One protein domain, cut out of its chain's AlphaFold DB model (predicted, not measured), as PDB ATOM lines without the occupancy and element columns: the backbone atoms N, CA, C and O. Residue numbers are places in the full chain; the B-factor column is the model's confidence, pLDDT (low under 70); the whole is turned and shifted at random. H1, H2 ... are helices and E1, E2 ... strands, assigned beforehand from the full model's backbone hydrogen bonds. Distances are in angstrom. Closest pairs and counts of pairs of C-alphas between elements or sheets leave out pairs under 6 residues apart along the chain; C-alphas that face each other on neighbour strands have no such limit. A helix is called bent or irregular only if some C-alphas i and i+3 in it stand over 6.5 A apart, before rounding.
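What this domain is: This is residues 9 to 106 of the 224 residues of the protein "Hypothetical protein" of Chrysotila carterae (UniProt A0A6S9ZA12). A strongly twisted four-stranded wall, E2 to E5, stands at one end and a small two-strand pair, E1 and E6, at the other, with H1 spanning between them and H2 reaching back to the wall with its last residues. The 98 printed residues hold two named helices and six named strands, in the order E1 E2 E3 E4 E5 H1 E6 H2, a mixed class. The larger sheet, ordered E2 E3 E4 E5, is antiparallel; E1 and E6 are parallel. The whole is compact, with a radius of gyration of the C-alphas of 13.4 A and spans of 37 by 29 by 24 A.

How they stand to each other: Start at E1, residues 9 to 11, parallel to E6, residues 83 to 87, with N 9 and O 83 2.8 A apart. Next look at E2, 30 to 35, E3, 40 to 44, E4, 50 to 55, and E5, 65 to 67: a meander, each strand the antiparallel neighbour of the one before, and each successive two a hairpin. Within hydrogen-bond range are N 32 and O 42, 2.9 A, N 41 and O 53, 2.9 A, and N 54 and O 66, 2.8 A. H1, 68 to 79, only grazes this sheet with residues 68 to 71; its closest C-alphas to E6 are Arg 78 and Phe 84, 6.8 A. H2, 92 to 101, only grazes the sheet with residues 98 to 101, and Arg 54 and Phe 101 are its closest C-alphas to E4, 6.4 A. H1 and H2 are apart. Every O i to N i+4 pair is within hydrogen-bond range in H1, 4 of 6 in H2, which is irregular: C-alphas 97 and 100 are 7.1 A apart.

Where its parts are: Find C-alpha 9 at (8.395, -9.662, -11.421), where E1 begins. E2 measures 14.7 A, E3 13.5 A, E4 14.6 A and E6 13.0 A; E1 is 6.4 A and E5 6.6 A. From C-alpha 68 at (25.884, -15.283, -10.014) H1 runs 16.6 A; H2 measures 15.3 A and ends at C-alpha 101 at (26.441, -6.124, -7.822).

The domain as a whole: The C-alphas farthest apart, Lys 26 and Gly 81, are 39.2 A from each other. The printed part has no cut; the link from E1 to E2, 18 residues, is long. No printed residue is under 70 in pLDDT.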
ATOM      1  N   ILE A   9       8.012  -9.051 -12.692       98.12
ATOM      2  CA  ILE A   9       8.395  -9.662 -11.421       98.12
ATOM      3  C   ILE A   9       8.866  -8.554 -10.485       98.12
ATOM      4  O   ILE A   9       9.760  -7.782 -10.823       98.12
ATOM      5  N   PHE A  10       8.294  -8.527  -9.286       98.31
ATOM      6  CA  PHE A  10       8.704  -7.645  -8.203       98.31
ATOM      7  C   PHE A  10       9.399  -8.486  -7.142       98.31
ATOM      8  O   PHE A  10       8.804  -9.414  -6.592       98.31
ATOM      9  N   SER A  11      10.661  -8.180  -6.871       98.19
ATOM     10  CA  SER A  11      11.465  -8.906  -5.898       98.19
ATOM     11  C   SER A  11      11.798  -8.019  -4.713       98.19
ATOM     12  O   SER A  11      12.261  -6.891  -4.885       98.19
ATOM     13  N   ASP A  12      11.655  -8.555  -3.503       96.25
ATOM     14  CA  ASP A  12      12.364  -7.987  -2.360       96.25
ATOM     15  C   ASP A  12      13.881  -8.179  -2.525       96.25
ATOM     16  O   ASP A  12      14.340  -8.946  -3.378       96.25
ATOM     17  N   LEU A  13      14.664  -7.471  -1.716       94.56
ATOM     18  CA  LEU A  13      16.119  -7.508  -1.764       94.56
ATOM     19  C   LEU A  13      16.706  -8.418  -0.680       94.56
ATOM     20  O   LEU A  13      17.191  -9.506  -0.990       94.56
ATOM     21  N   ASP A  14      16.679  -7.978   0.577       92.06
ATOM     22  CA  ASP A  14      17.277  -8.702   1.701       92.06
ATOM     23  C   ASP A  14      16.411  -9.912   2.080       92.06
ATOM     24  O   ASP A  14      15.214  -9.784   2.313       92.06
ATOM     25  N   GLY A  15      17.013 -11.101   2.125       91.62
ATOM     26  CA  GLY A  15      16.311 -12.367   2.360       91.62
ATOM     27  C   GLY A  15      15.608 -12.947   1.126       91.62
ATOM     28  O   GLY A  15      14.942 -13.968   1.254       91.62
ATOM     29  N   THR A  16      15.739 -12.316  -0.049       95.44
ATOM     30  CA  THR A  16      15.182 -12.819  -1.322       95.44
ATOM     31  C   THR A  16      16.244 -12.895  -2.418       95.44
ATOM     32  O   THR A  16      16.543 -13.978  -2.910       95.44
ATOM     33  N   LEU A  17      16.852 -11.766  -2.799       97.06
ATOM     34  CA  LEU A  17      17.979 -11.749  -3.745       97.06
ATOM     35  C   LEU A  17      19.316 -11.830  -3.008       97.06
ATOM     36  O   LEU A  17      20.222 -12.548  -3.430       97.06
ATOM     37  N   ILE A  18      19.419 -11.093  -1.903       96.06
ATOM     38  CA  ILE A  18      20.592 -11.048  -1.037       96.06
ATOM     39  C   ILE A  18      20.364 -11.971   0.149       96.06
ATOM     40  O   ILE A  18      19.340 -11.885   0.825       96.06
ATOM     41  N   HIS A  19      21.359 -12.793   0.450       95.06
ATOM     42  CA  HIS A  19      21.373 -13.638   1.635       95.06
ATOM     43  C   HIS A  19      22.577 -13.295   2.507       95.06
ATOM     44  O   HIS A  19      23.573 -12.764   2.021       95.06
ATOM     45  N   PHE A  20      22.484 -13.600   3.798       94.56
ATOM     46  CA  PHE A  20      23.550 -13.366   4.771       94.56
ATOM     47  C   PHE A  20      23.983 -14.724   5.332       94.56
ATOM     48  O   PHE A  20      23.274 -15.261   6.188       94.56
ATOM     49  N   PRO A  21      25.096 -15.318   4.855       93.56
ATOM     50  CA  PRO A  21      25.501 -16.675   5.231       93.56
ATOM     51  C   PRO A  21      25.594 -16.892   6.744       93.56
ATOM     52  O   PRO A  21      25.167 -17.935   7.228       93.56
ATOM     53  N   ILE A  22      26.013 -15.867   7.493       92.69
ATOM     54  CA  ILE A  22      26.098 -15.881   8.962       92.69
ATOM     55  C   ILE A  22      24.779 -16.265   9.662       92.69
ATOM     56  O   ILE A  22      24.786 -16.808  10.764       92.69
ATOM     57  N   TRP A  23      23.618 -16.036   9.039       91.00
ATOM     58  CA  TRP A  23      22.325 -16.434   9.618       91.00
ATOM     59  C   TRP A  23      21.968 -17.896   9.358       91.00
ATOM     60  O   TRP A  23      21.099 -18.443  10.040       91.00
ATOM     61  N   PHE A  24      22.655 -18.537   8.415       92.56
ATOM     62  CA  PHE A  24      22.401 -19.903   7.977       92.56
ATOM     63  C   PHE A  24      23.524 -20.881   8.354       92.56
ATOM     64  O   PHE A  24      23.395 -22.073   8.084       92.56
ATOM     65  N   GLU A  25      24.578 -20.426   9.039       93.19
ATOM     66  CA  GLU A  25      25.682 -21.277   9.522       93.19
ATOM     67  C   GLU A  25      25.190 -22.470  10.346       93.19
ATOM     68  O   GLU A  25      25.565 -23.615  10.107       93.19
ATOM     69  N   LYS A  26      24.241 -22.218  11.251       94.69
ATOM     70  CA  LYS A  26      23.586 -23.245  12.087       94.69
ATOM     71  C   LYS A  26      22.805 -24.280  11.270       94.69
ATOM     72  O   LYS A  26      22.468 -25.342  11.782       94.69
ATOM     73  N   HIS A  27      22.493 -23.950  10.022       94.62
ATOM     74  CA  HIS A  27      21.793 -24.802   9.070       94.62
ATOM     75  C   HIS A  27      22.747 -25.423   8.042       94.62
ATOM     76  O   HIS A  27      22.277 -25.952   7.044       94.62
ATOM     77  N   GLY A  28      24.065 -25.375   8.268       95.50
ATOM     78  CA  GLY A  28      25.066 -26.008   7.408       95.50
ATOM     79  C   GLY A  28      25.472 -25.183   6.186       95.50
ATOM     80  O   GLY A  28      26.088 -25.732   5.278       95.50
ATOM     81  N   VAL A  29      25.133 -23.890   6.135       96.75
ATOM     82  CA  VAL A  29      25.622 -22.984   5.084       96.75
ATOM     83  C   VAL A  29      26.963 -22.387   5.502       96.75
ATOM     84  O   VAL A  29      27.101 -21.908   6.621       96.75
ATOM     85  N   SER A  30      27.943 -22.361   4.607       96.50
ATOM     86  CA  SER A  30      29.243 -21.733   4.853       96.50
ATOM     87  C   SER A  30      29.651 -20.813   3.708       96.50
ATOM     88  O   SER A  30      29.178 -20.948   2.576       96.50
ATOM     89  N   MET A  31      30.525 -19.854   4.013       96.81
ATOM     90  CA  MET A  31      31.138 -18.961   3.034       96.81
ATOM     91  C   MET A  31      32.658 -19.143   3.064       96.81
ATOM     92  O   MET A  31      33.262 -19.098   4.134       96.81
ATOM     93  N   SER A  32      33.268 -19.339   1.896       97.00
ATOM     94  CA  SER A  32      34.718 -19.406   1.694       97.00
ATOM     95  C   SER A  32      35.156 -18.428   0.605       97.00
ATOM     96  O   SER A  32      34.324 -17.852  -0.101       97.00
ATOM     97  N   ASP A  33      36.470 -18.225   0.484       96.44
ATOM     98  CA  ASP A  33      37.089 -17.429  -0.587       96.44
ATOM     99  C   ASP A  33      36.496 -16.016  -0.729       96.44
ATOM    100  O   ASP A  33      36.330 -15.497  -1.834       96.44
ATOM    101  N   ALA A  34      36.136 -15.406   0.403       96.25
ATOM    102  CA  ALA A  34      35.603 -14.055   0.442       96.25
ATOM    103  C   ALA A  34      36.710 -13.044   0.095       96.25
ATOM    104  O   ALA A  34      37.681 -12.882   0.834       96.25
ATOM    105  N   ASP A  35      36.536 -12.356  -1.028       96.62
ATOM    106  CA  ASP A  35      37.425 -11.319  -1.542       96.62
ATOM    107  C   ASP A  35      36.620 -10.023  -1.701       96.62
ATOM    108  O   ASP A  35      35.787  -9.889  -2.603       96.62
ATOM    109  N   HIS A  36      36.839  -9.080  -0.783       94.06
ATOM    110  CA  HIS A  36      36.146  -7.790  -0.768       94.06
ATOM    111  C   HIS A  36      36.624  -6.839  -1.868       94.06
ATOM    112  O   HIS A  36      35.851  -5.978  -2.271       94.06
ATOM    113  N   GLU A  37      37.854  -6.989  -2.364       94.12
ATOM    114  CA  GLU A  37      38.363  -6.158  -3.459       94.12
ATOM    115  C   GLU A  37      37.772  -6.616  -4.794       94.12
ATOM    116  O   GLU A  37      37.371  -5.801  -5.624       94.12
ATOM    117  N   LYS A  38      37.661  -7.935  -4.985       96.06
ATOM    118  CA  LYS A  38      37.049  -8.531  -6.183       96.06
ATOM    119  C   LYS A  38      35.538  -8.708  -6.082       96.06
ATOM    120  O   LYS A  38      34.924  -9.158  -7.049       96.06
ATOM    121  N   HIS A  39      34.943  -8.380  -4.937       97.06
ATOM    122  CA  HIS A  39      33.522  -8.575  -4.655       97.06
ATOM    123  C   HIS A  39      33.035  -9.998  -4.966       97.06
ATOM    124  O   HIS A  39      31.991 -10.192  -5.592       97.06
ATOM    125  N   SER A  40      33.772 -11.015  -4.518       97.94
ATOM    126  CA  SER A  40      33.450 -12.422  -4.782       97.94
ATOM    127  C   SER A  40      33.515 -13.286  -3.532       97.94
ATOM    128  O   SER A  40      34.316 -13.026  -2.643       97.94
ATOM    129  N   ALA A  41      32.692 -14.330  -3.485       98.06
ATOM    130  CA  ALA A  41      32.736 -15.373  -2.467       98.06
ATOM    131  C   ALA A  41      32.218 -16.701  -3.040       98.06
ATOM    132  O   ALA A  41      31.496 -16.719  -4.043       98.06
ATOM    133  N   ILE A  42      32.540 -17.808  -2.377       98.38
ATOM    134  CA  ILE A  42      31.907 -19.109  -2.598       98.38
ATOM    135  C   ILE A  42      30.987 -19.398  -1.417       98.38
ATOM    136  O   ILE A  42      31.398 -19.313  -0.263       98.38
ATOM    137  N   VAL A  43      29.730 -19.736  -1.696       98.00
ATOM    138  CA  VAL A  43      28.756 -20.143  -0.676       98.00
ATOM    139  C   VAL A  43      28.428 -21.608  -0.878       98.00
ATOM    140  O   VAL A  43      28.013 -21.993  -1.971       98.00
ATOM    141  N   THR A  44      28.588 -22.411   0.169       97.94
ATOM    142  CA  THR A  44      28.272 -23.843   0.161       97.94
ATOM    143  C   THR A  44      27.071 -24.104   1.056       97.94
ATOM    144  O   THR A  44      27.035 -23.623   2.186       97.94
ATOM    145  N   ASN A  45      26.061 -24.817   0.554       96.12
ATOM    146  CA  ASN A  45      24.874 -25.168   1.339       96.12
ATOM    147  C   ASN A  45      25.072 -26.463   2.151       96.12
ATOM    148  O   ASN A  45      26.085 -27.150   2.031       96.12
ATOM    149  N   ALA A  46      24.060 -26.833   2.940       95.50
ATOM    150  CA  ALA A  46      24.082 -28.025   3.793       95.50
ATOM    151  C   ALA A  46      24.241 -29.350   3.028       95.50
ATOM    152  O   ALA A  46      24.615 -30.364   3.612       95.50
ATOM    153  N   GLN A  47      23.928 -29.355   1.730       96.81
ATOM    154  CA  GLN A  47      24.063 -30.506   0.839       96.81
ATOM    155  C   GLN A  47      25.447 -30.571   0.170       96.81
ATOM    156  O   GLN A  47      25.699 -31.485  -0.611       96.81
ATOM    157  N   GLY A  48      26.342 -29.618   0.460       96.44
ATOM    158  CA  GLY A  48      27.664 -29.524  -0.154       96.44
ATOM    159  C   GLY A  48      27.662 -28.890  -1.547       96.44
ATOM    160  O   GLY A  48      28.683 -28.927  -2.229       96.44
ATOM    161  N   GLU A  49      26.546 -28.308  -1.996       97.00
ATOM    162  CA  GLU A  49      26.502 -27.578  -3.263       97.00
ATOM    163  C   GLU A  49      27.138 -26.200  -3.080       97.00
ATOM    164  O   GLU A  49      26.642 -25.371  -2.311       97.00
ATOM    165  N   SER A  50      28.218 -25.949  -3.814       97.69
ATOM    166  CA  SER A  50      28.917 -24.666  -3.820       97.69
ATOM    167  C   SER A  50      28.474 -23.796  -4.991       97.69
ATOM    168  O   SER A  50      28.361 -24.256  -6.129       97.69
ATOM    169  N   ARG A  51      28.267 -22.506  -4.728       97.31
ATOM    170  CA  ARG A  51      27.933 -21.501  -5.739       97.31
ATOM    171  C   ARG A  51      28.850 -20.302  -5.631       97.31
ATOM    172  O   ARG A  51      29.159 -19.841  -4.534       97.31
ATOM    173  N   ARG A  52      29.224 -19.762  -6.790       98.25
ATOM    174  CA  ARG A  52      29.874 -18.460  -6.865       98.25
ATOM    175  C   ARG A  52      28.851 -17.360  -6.611       98.25
ATOM    176  O   ARG A  52      27.755 -17.356  -7.183       98.25
ATOM    177  N   CYS A  53      29.231 -16.441  -5.743       98.50
ATOM    178  CA  CYS A  53      28.422 -15.312  -5.344       98.50
ATOM    179  C   CYS A  53      29.224 -14.022  -5.450       98.50
ATOM    180  O   CYS A  53      30.445 -13.999  -5.280       98.50
ATOM    181  N   ARG A  54      28.501 -12.931  -5.672       98.19
ATOM    182  CA  ARG A  54      29.012 -11.573  -5.552       98.19
ATOM    183  C   ARG A  54      28.911 -11.155  -4.099       98.19
ATOM    184  O   ARG A  54      27.831 -11.236  -3.505       98.19
ATOM    185  N   LEU A  55      30.033 -10.730  -3.544       97.75
ATOM    186  CA  LEU A  55      30.139 -10.230  -2.183       97.75
ATOM    187  C   LEU A  55      29.787  -8.741  -2.171       97.75
ATOM    188  O   LEU A  55      30.455  -7.919  -2.801       97.75
ATOM    189  N   LEU A  56      28.711  -8.394  -1.472       96.44
ATOM    190  CA  LEU A  56      28.207  -7.025  -1.412       96.44
ATOM    191  C   LEU A  56      28.986  -6.202  -0.373       96.44
ATOM    192  O   LEU A  56      29.522  -6.770   0.583       96.44
ATOM    193  N   PRO A  57      29.004  -4.861  -0.498       93.38
ATOM    194  CA  PRO A  57      29.535  -3.990   0.541       93.38
ATOM    195  C   PRO A  57      28.927  -4.311   1.908       93.38
ATOM    196  O   PRO A  57      27.711  -4.503   2.052       93.38
ATOM    197  N   LYS A  58      29.801  -4.386   2.913       85.75
ATOM    198  CA  LYS A  58      29.441  -4.822   4.258       85.75
ATOM    199  C   LYS A  58      28.437  -3.866   4.888       85.75
ATOM    200  O   LYS A  58      28.585  -2.648   4.841       85.75
ATOM    201  N   THR A  59      27.425  -4.436   5.530       82.19
ATOM    202  CA  THR A  59      26.420  -3.672   6.279       82.19
ATOM    203  C   THR A  59      26.403  -4.102   7.739       82.19
ATOM    204  O   THR A  59      27.134  -5.005   8.145       82.19
ATOM    205  N   THR A  60      25.531  -3.499   8.548       77.19
ATOM    206  CA  THR A  60      25.316  -3.926   9.940       77.19
ATOM    207  C   THR A  60      24.822  -5.370  10.059       77.19
ATOM    208  O   THR A  60      24.968  -5.964  11.118       77.19
ATOM    209  N   MET A  61      24.252  -5.932   8.987       79.62
ATOM    210  CA  MET A  61      23.796  -7.327   8.920       79.62
ATOM    211  C   MET A  61      24.925  -8.318   8.580       79.62
ATOM    212  O   MET A  61      24.685  -9.521   8.534       79.62
ATOM    213  N   GLY A  62      26.147  -7.824   8.356       87.19
ATOM    214  CA  GLY A  62      27.289  -8.615   7.913       87.19
ATOM    215  C   GLY A  62      27.454  -8.616   6.395       87.19
ATOM    216  O   GLY A  62      27.024  -7.683   5.700       87.19
ATOM    217  N   ASP A  63      28.118  -9.663   5.914       92.69
ATOM    218  CA  ASP A  63      28.464  -9.857   4.511       92.69
ATOM    219  C   ASP A  63      27.260 -10.418   3.752       92.69
ATOM    220  O   ASP A  63      26.849 -11.565   3.933       92.69
ATOM    221  N   GLY A  64      26.649  -9.558   2.937       96.00
ATOM    222  CA  GLY A  64      25.576  -9.956   2.037       96.00
ATOM    223  C   GLY A  64      26.153 -10.585   0.777       96.00
ATOM    224  O   GLY A  64      27.165 -10.118   0.254       96.00
ATOM    225  N   VAL A  65      25.479 -11.600   0.247       97.75
ATOM    226  CA  VAL A  65      25.857 -12.259  -1.008       97.75
ATOM    227  C   VAL A  65      24.663 -12.410  -1.946       97.75
ATOM    228  O   VAL A  65      23.543 -12.675  -1.504       97.75
ATOM    229  N   VAL A  66      24.908 -12.272  -3.248       98.06
ATOM    230  CA  VAL A  66      23.957 -12.622  -4.318       98.06
ATOM    231  C   VAL A  66      24.620 -13.623  -5.257       98.06
ATOM    232  O   VAL A  66      25.762 -13.424  -5.664       98.06
ATOM    233  N   SER A  67      23.944 -14.727  -5.581       97.94
ATOM    234  CA  SER A  67      24.545 -15.750  -6.446       97.94
ATOM    235  C   SER A  67      24.656 -15.261  -7.889       97.94
ATOM    236  O   SER A  67      23.722 -14.633  -8.396       97.94
ATOM    237  N   ASP A  68      25.750 -15.596  -8.581       98.31
ATOM    238  CA  ASP A  68      25.884 -15.283 -10.014       98.31
ATOM    239  C   ASP A  68      24.738 -15.912 -10.815       98.31
ATOM    240  O   ASP A  68      24.171 -15.288 -11.714       98.31
ATOM    241  N   ARG A  69      24.291 -17.101 -10.392       97.69
ATOM    242  CA  ARG A  69      23.151 -17.793 -10.993       97.69
ATOM    243  C   ARG A  69      21.854 -16.981 -10.923       97.69
ATOM    244  O   ARG A  69      21.080 -16.997 -11.875       97.69
ATOM    245  N   THR A  70      21.602 -16.277  -9.818       97.94
ATOM    246  CA  THR A  70      20.434 -15.390  -9.680       97.94
ATOM    247  C   THR A  70      20.492 -14.269 -10.713       97.94
ATOM    248  O   THR A  70      19.491 -13.982 -11.366       97.94
ATOM    249  N   VAL A  71      21.667 -13.665 -10.899       98.25
ATOM    250  CA  VAL A  71      21.856 -12.569 -11.856       98.25
ATOM    251  C   VAL A  71      21.647 -13.048 -13.292       98.25
ATOM    252  O   VAL A  71      20.926 -12.409 -14.055       98.25
ATOM    253  N   GLU A  72      22.198 -14.210 -13.643       98.38
ATOM    254  CA  GLU A  72      21.975 -14.838 -14.949       98.38
ATOM    255  C   GLU A  72      20.494 -15.127 -15.215       98.38
ATOM    256  O   GLU A  72      20.000 -14.878 -16.315       98.38
ATOM    257  N   LEU A  73      19.775 -15.664 -14.223       98.25
ATOM    258  CA  LEU A  73      18.356 -16.000 -14.354       98.25
ATOM    259  C   LEU A  73      17.495 -14.757 -14.584       98.25
ATOM    260  O   LEU A  73      16.626 -14.769 -15.455       98.25
ATOM    261  N   VAL A  74      17.758 -13.669 -13.859       98.31
ATOM    262  CA  VAL A  74      17.065 -12.393 -14.084       98.31
ATOM    263  C   VAL A  74      17.381 -11.838 -15.473       98.31
ATOM    264  O   VAL A  74      16.467 -11.421 -16.182       98.31
ATOM    265  N   ALA A  75      18.637 -11.903 -15.924       98.38
ATOM    266  CA  ALA A  75      18.999 -11.481 -17.277       98.38
ATOM    267  C   ALA A  75      18.257 -12.292 -18.360       98.38
ATOM    268  O   ALA A  75      17.811 -11.730 -19.361       98.38
ATOM    269  N   GLN A  76      18.070 -13.601 -18.154       98.19
ATOM    270  CA  GLN A  76      17.281 -14.452 -19.053       98.19
ATOM    271  C   GLN A  76      15.799 -14.054 -19.077       98.19
ATOM    272  O   GLN A  76      15.217 -13.972 -20.159       98.19
ATOM    273  N   LEU A  77      15.204 -13.764 -17.914       97.25
ATOM    274  CA  LEU A  77      13.823 -13.275 -17.810       97.25
ATOM    275  C   LEU A  77      13.643 -11.948 -18.556       97.25
ATOM    276  O   LEU A  77      12.739 -11.824 -19.383       97.25
ATOM    277  N   ARG A  78      14.555 -10.994 -18.346       97.38
ATOM    278  CA  ARG A  78      14.527  -9.694 -19.032       97.38
ATOM    279  C   ARG A  78      14.706  -9.830 -20.541       97.38
ATOM    280  O   ARG A  78      13.962  -9.223 -21.303       97.38
ATOM    281  N   LYS A  79      15.608 -10.707 -21.000       97.50
ATOM    282  CA  LYS A  79      15.764 -11.023 -22.434       97.50
ATOM    283  C   LYS A  79      14.492 -11.622 -23.051       97.50
ATOM    284  O   LYS A  79      14.259 -11.445 -24.243       97.50
ATOM    285  N   ALA A  80      13.674 -12.308 -22.256       96.88
ATOM    286  CA  ALA A  80      12.370 -12.825 -22.671       96.88
ATOM    287  C   ALA A  80      11.241 -11.771 -22.623       96.88
ATOM    288  O   ALA A  80      10.087 -12.107 -22.888       96.88
ATOM    289  N   GLY A  81      11.553 -10.509 -22.307       96.94
ATOM    290  CA  GLY A  81      10.591  -9.409 -22.250       96.94
ATOM    291  C   GLY A  81       9.834  -9.296 -20.926       96.94
ATOM    292  O   GLY A  81       8.788  -8.650 -20.888       96.94
ATOM    293  N   VAL A  82      10.320  -9.933 -19.855       98.12
ATOM    294  CA  VAL A  82       9.762  -9.787 -18.503       98.12
ATOM    295  C   VAL A  82      10.427  -8.605 -17.804       98.12
ATOM    296  O   VAL A  82      11.648  -8.590 -17.662       98.12
ATOM    297  N   LEU A  83       9.631  -7.650 -17.328       98.19
ATOM    298  CA  LEU A  83      10.120  -6.544 -16.506       98.19
ATOM    299  C   LEU A  83      10.535  -7.053 -15.123       98.19
ATOM    300  O   LEU A  83       9.853  -7.893 -14.527       98.19
ATOM    301  N   PHE A  84      11.640  -6.543 -14.596       98.50
ATOM    302  CA  PHE A  84      12.156  -6.919 -13.289       98.50
ATOM    303  C   PHE A  84      12.338  -5.693 -12.402       98.50
ATOM    304  O   PHE A  84      13.065  -4.761 -12.739       98.50
ATOM    305  N   PHE A  85      11.712  -5.726 -11.232       98.56
ATOM    306  CA  PHE A  85      11.705  -4.629 -10.278       98.56
ATOM    307  C   PHE A  85      12.271  -5.083  -8.936       98.56
ATOM    308  O   PHE A  85      11.930  -6.159  -8.437       98.56
ATOM    309  N   ILE A  86      13.095  -4.240  -8.316       98.62
ATOM    310  CA  ILE A  86      13.591  -4.456  -6.951       98.62
ATOM    311  C   ILE A  86      12.825  -3.531  -6.007       98.62
ATOM    312  O   ILE A  86      12.820  -2.321  -6.211       98.62
ATOM    313  N   VAL A  87      12.212  -4.076  -4.954       98.12
ATOM    314  CA  VAL A  87      11.398  -3.322  -3.989       98.12
ATOM    315  C   VAL A  87      11.839  -3.623  -2.557       98.12
ATOM    316  O   VAL A  87      11.476  -4.644  -1.975       98.12
ATOM    317  N   THR A  88      12.597  -2.709  -1.949       95.75
ATOM    318  CA  THR A  88      13.286  -2.925  -0.669       95.75
ATOM    319  C   THR A  88      13.004  -1.848   0.382       95.75
ATOM    320  O   THR A  88      12.686  -0.697   0.088       95.75
ATOM    321  N   GLY A  89      13.158  -2.234   1.652       93.56
ATOM    322  CA  GLY A  89      13.216  -1.310   2.791       93.56
ATOM    323  C   GLY A  89      14.585  -0.641   2.974       93.56
ATOM    324  O   GLY A  89      14.745   0.202   3.852       93.56
ATOM    325  N   ALA A  90      15.596  -1.019   2.186       92.94
ATOM    326  CA  ALA A  90      16.949  -0.499   2.331       92.94
ATOM    327  C   ALA A  90      17.022   1.014   2.054       92.94
ATOM    328  O   ALA A  90      16.411   1.531   1.116       92.94
ATOM    329  N   ARG A  91      17.812   1.723   2.868       92.94
ATOM    330  CA  ARG A  91      18.093   3.159   2.707       92.94
ATOM    331  C   ARG A  91      18.851   3.464   1.414       92.94
ATOM    332  O   ARG A  91      19.537   2.587   0.885       92.94
ATOM    333  N   LYS A  92      18.827   4.731   0.974       94.81
ATOM    334  CA  LYS A  92      19.480   5.199  -0.263       94.81
ATOM    335  C   LYS A  92      20.908   4.687  -0.422       94.81
ATOM    336  O   LYS A  92      21.212   4.065  -1.429       94.81
ATOM    337  N   SER A  93      21.779   4.948   0.555       94.12
ATOM    338  CA  SER A  93      23.195   4.564   0.438       94.12
ATOM    339  C   SER A  93      23.365   3.058   0.265       94.12
ATOM    340  O   SER A  93      24.095   2.635  -0.617       94.12
ATOM    341  N   THR A  94      22.613   2.249   1.014       94.12
ATOM    342  CA  THR A  94      22.661   0.787   0.891       94.12
ATOM    343  C   THR A  94      22.173   0.303  -0.471       94.12
ATOM    344  O   THR A  94      22.772  -0.613  -1.022       94.12
ATOM    345  N   VAL A  95      21.119   0.904  -1.030       95.06
ATOM    346  CA  VAL A  95      20.687   0.593  -2.400       95.06
ATOM    347  C   VAL A  95      21.800   0.951  -3.383       95.06
ATOM    348  O   VAL A  95      22.288   0.068  -4.081       95.06
ATOM    349  N   LEU A  96      22.251   2.209  -3.393       95.06
ATOM    350  CA  LEU A  96      23.217   2.713  -4.374       95.06
ATOM    351  C   LEU A  96      24.569   1.990  -4.324       95.06
ATOM    352  O   LEU A  96      25.126   1.684  -5.371       95.06
ATOM    353  N   GLU A  97      25.075   1.673  -3.131       95.12
ATOM    354  CA  GLU A  97      26.319   0.914  -2.953       95.12
ATOM    355  C   GLU A  97      26.198  -0.526  -3.469       95.12
ATOM    356  O   GLU A  97      27.182  -1.110  -3.914       95.12
ATOM    357  N   ARG A  98      24.998  -1.119  -3.409       95.38
ATOM    358  CA  ARG A  98      24.763  -2.510  -3.814       95.38
ATOM    359  C   ARG A  98      24.395  -2.660  -5.284       95.38
ATOM    360  O   ARG A  98      24.706  -3.706  -5.845       95.38
ATOM    361  N   LEU A  99      23.770  -1.653  -5.900       95.38
ATOM    362  CA  LEU A  99      23.301  -1.692  -7.293       95.38
ATOM    363  C   LEU A  99      24.310  -2.295  -8.286       95.38
ATOM    364  O   LEU A  99      23.885  -3.157  -9.050       95.38
ATOM    365  N   PRO A 100      25.618  -1.960  -8.252       96.06
ATOM    366  CA  PRO A 100      26.590  -2.524  -9.195       96.06
ATOM    367  C   PRO A 100      26.730  -4.054  -9.145       96.06
ATOM    368  O   PRO A 100      27.233  -4.663 -10.085       96.06
ATOM    369  N   PHE A 101      26.309  -4.684  -8.047       97.00
ATOM    370  CA  PHE A 101      26.441  -6.124  -7.822       97.00
ATOM    371  C   PHE A 101      25.126  -6.878  -8.028       97.00
ATOM    372  O   PHE A 101      25.139  -8.106  -8.138       97.00
ATOM    373  N   LEU A 102      23.998  -6.173  -8.075       97.38
ATOM    374  CA  LEU A 102      22.671  -6.765  -8.198       97.38
ATOM    375  C   LEU A 102      22.346  -7.129  -9.653       97.38
ATOM    376  O   LEU A 102      23.052  -6.710 -10.571       97.38
ATOM    377  N   PRO A 103      21.304  -7.946  -9.887       97.75
ATOM    378  CA  PRO A 103      20.742  -8.070 -11.220       97.75
ATOM    379  C   PRO A 103      20.245  -6.718 -11.729       97.75
ATOM    380  O   PRO A 103      19.692  -5.934 -10.953       97.75
ATOM    381  N   ASP A 104      20.382  -6.481 -13.031       97.44
ATOM    382  CA  ASP A 104      19.771  -5.317 -13.665       97.44
ATOM    383  C   ASP A 104      18.255  -5.321 -13.433       97.44
ATOM    384  O   ASP A 104      17.594  -6.359 -13.551       97.44
ATOM    385  N   ALA A 105      17.709  -4.144 -13.148       98.06
ATOM    386  CA  ALA A 105      16.293  -3.934 -12.896       98.06
ATOM    387  C   ALA A 105      15.783  -2.739 -13.703       98.06
ATOM    388  O   ALA A 105      16.517  -1.779 -13.941       98.06
ATOM    389  N   ASP A 106      14.519  -2.805 -14.104       98.19
ATOM    390  CA  ASP A 106      13.838  -1.749 -14.852       98.19
ATOM    391  C   ASP A 106      13.429  -0.592 -13.920       98.19
ATOM    392  O   ASP A 106      13.499   0.577 -14.301       98.19
TER     393      ASP A 106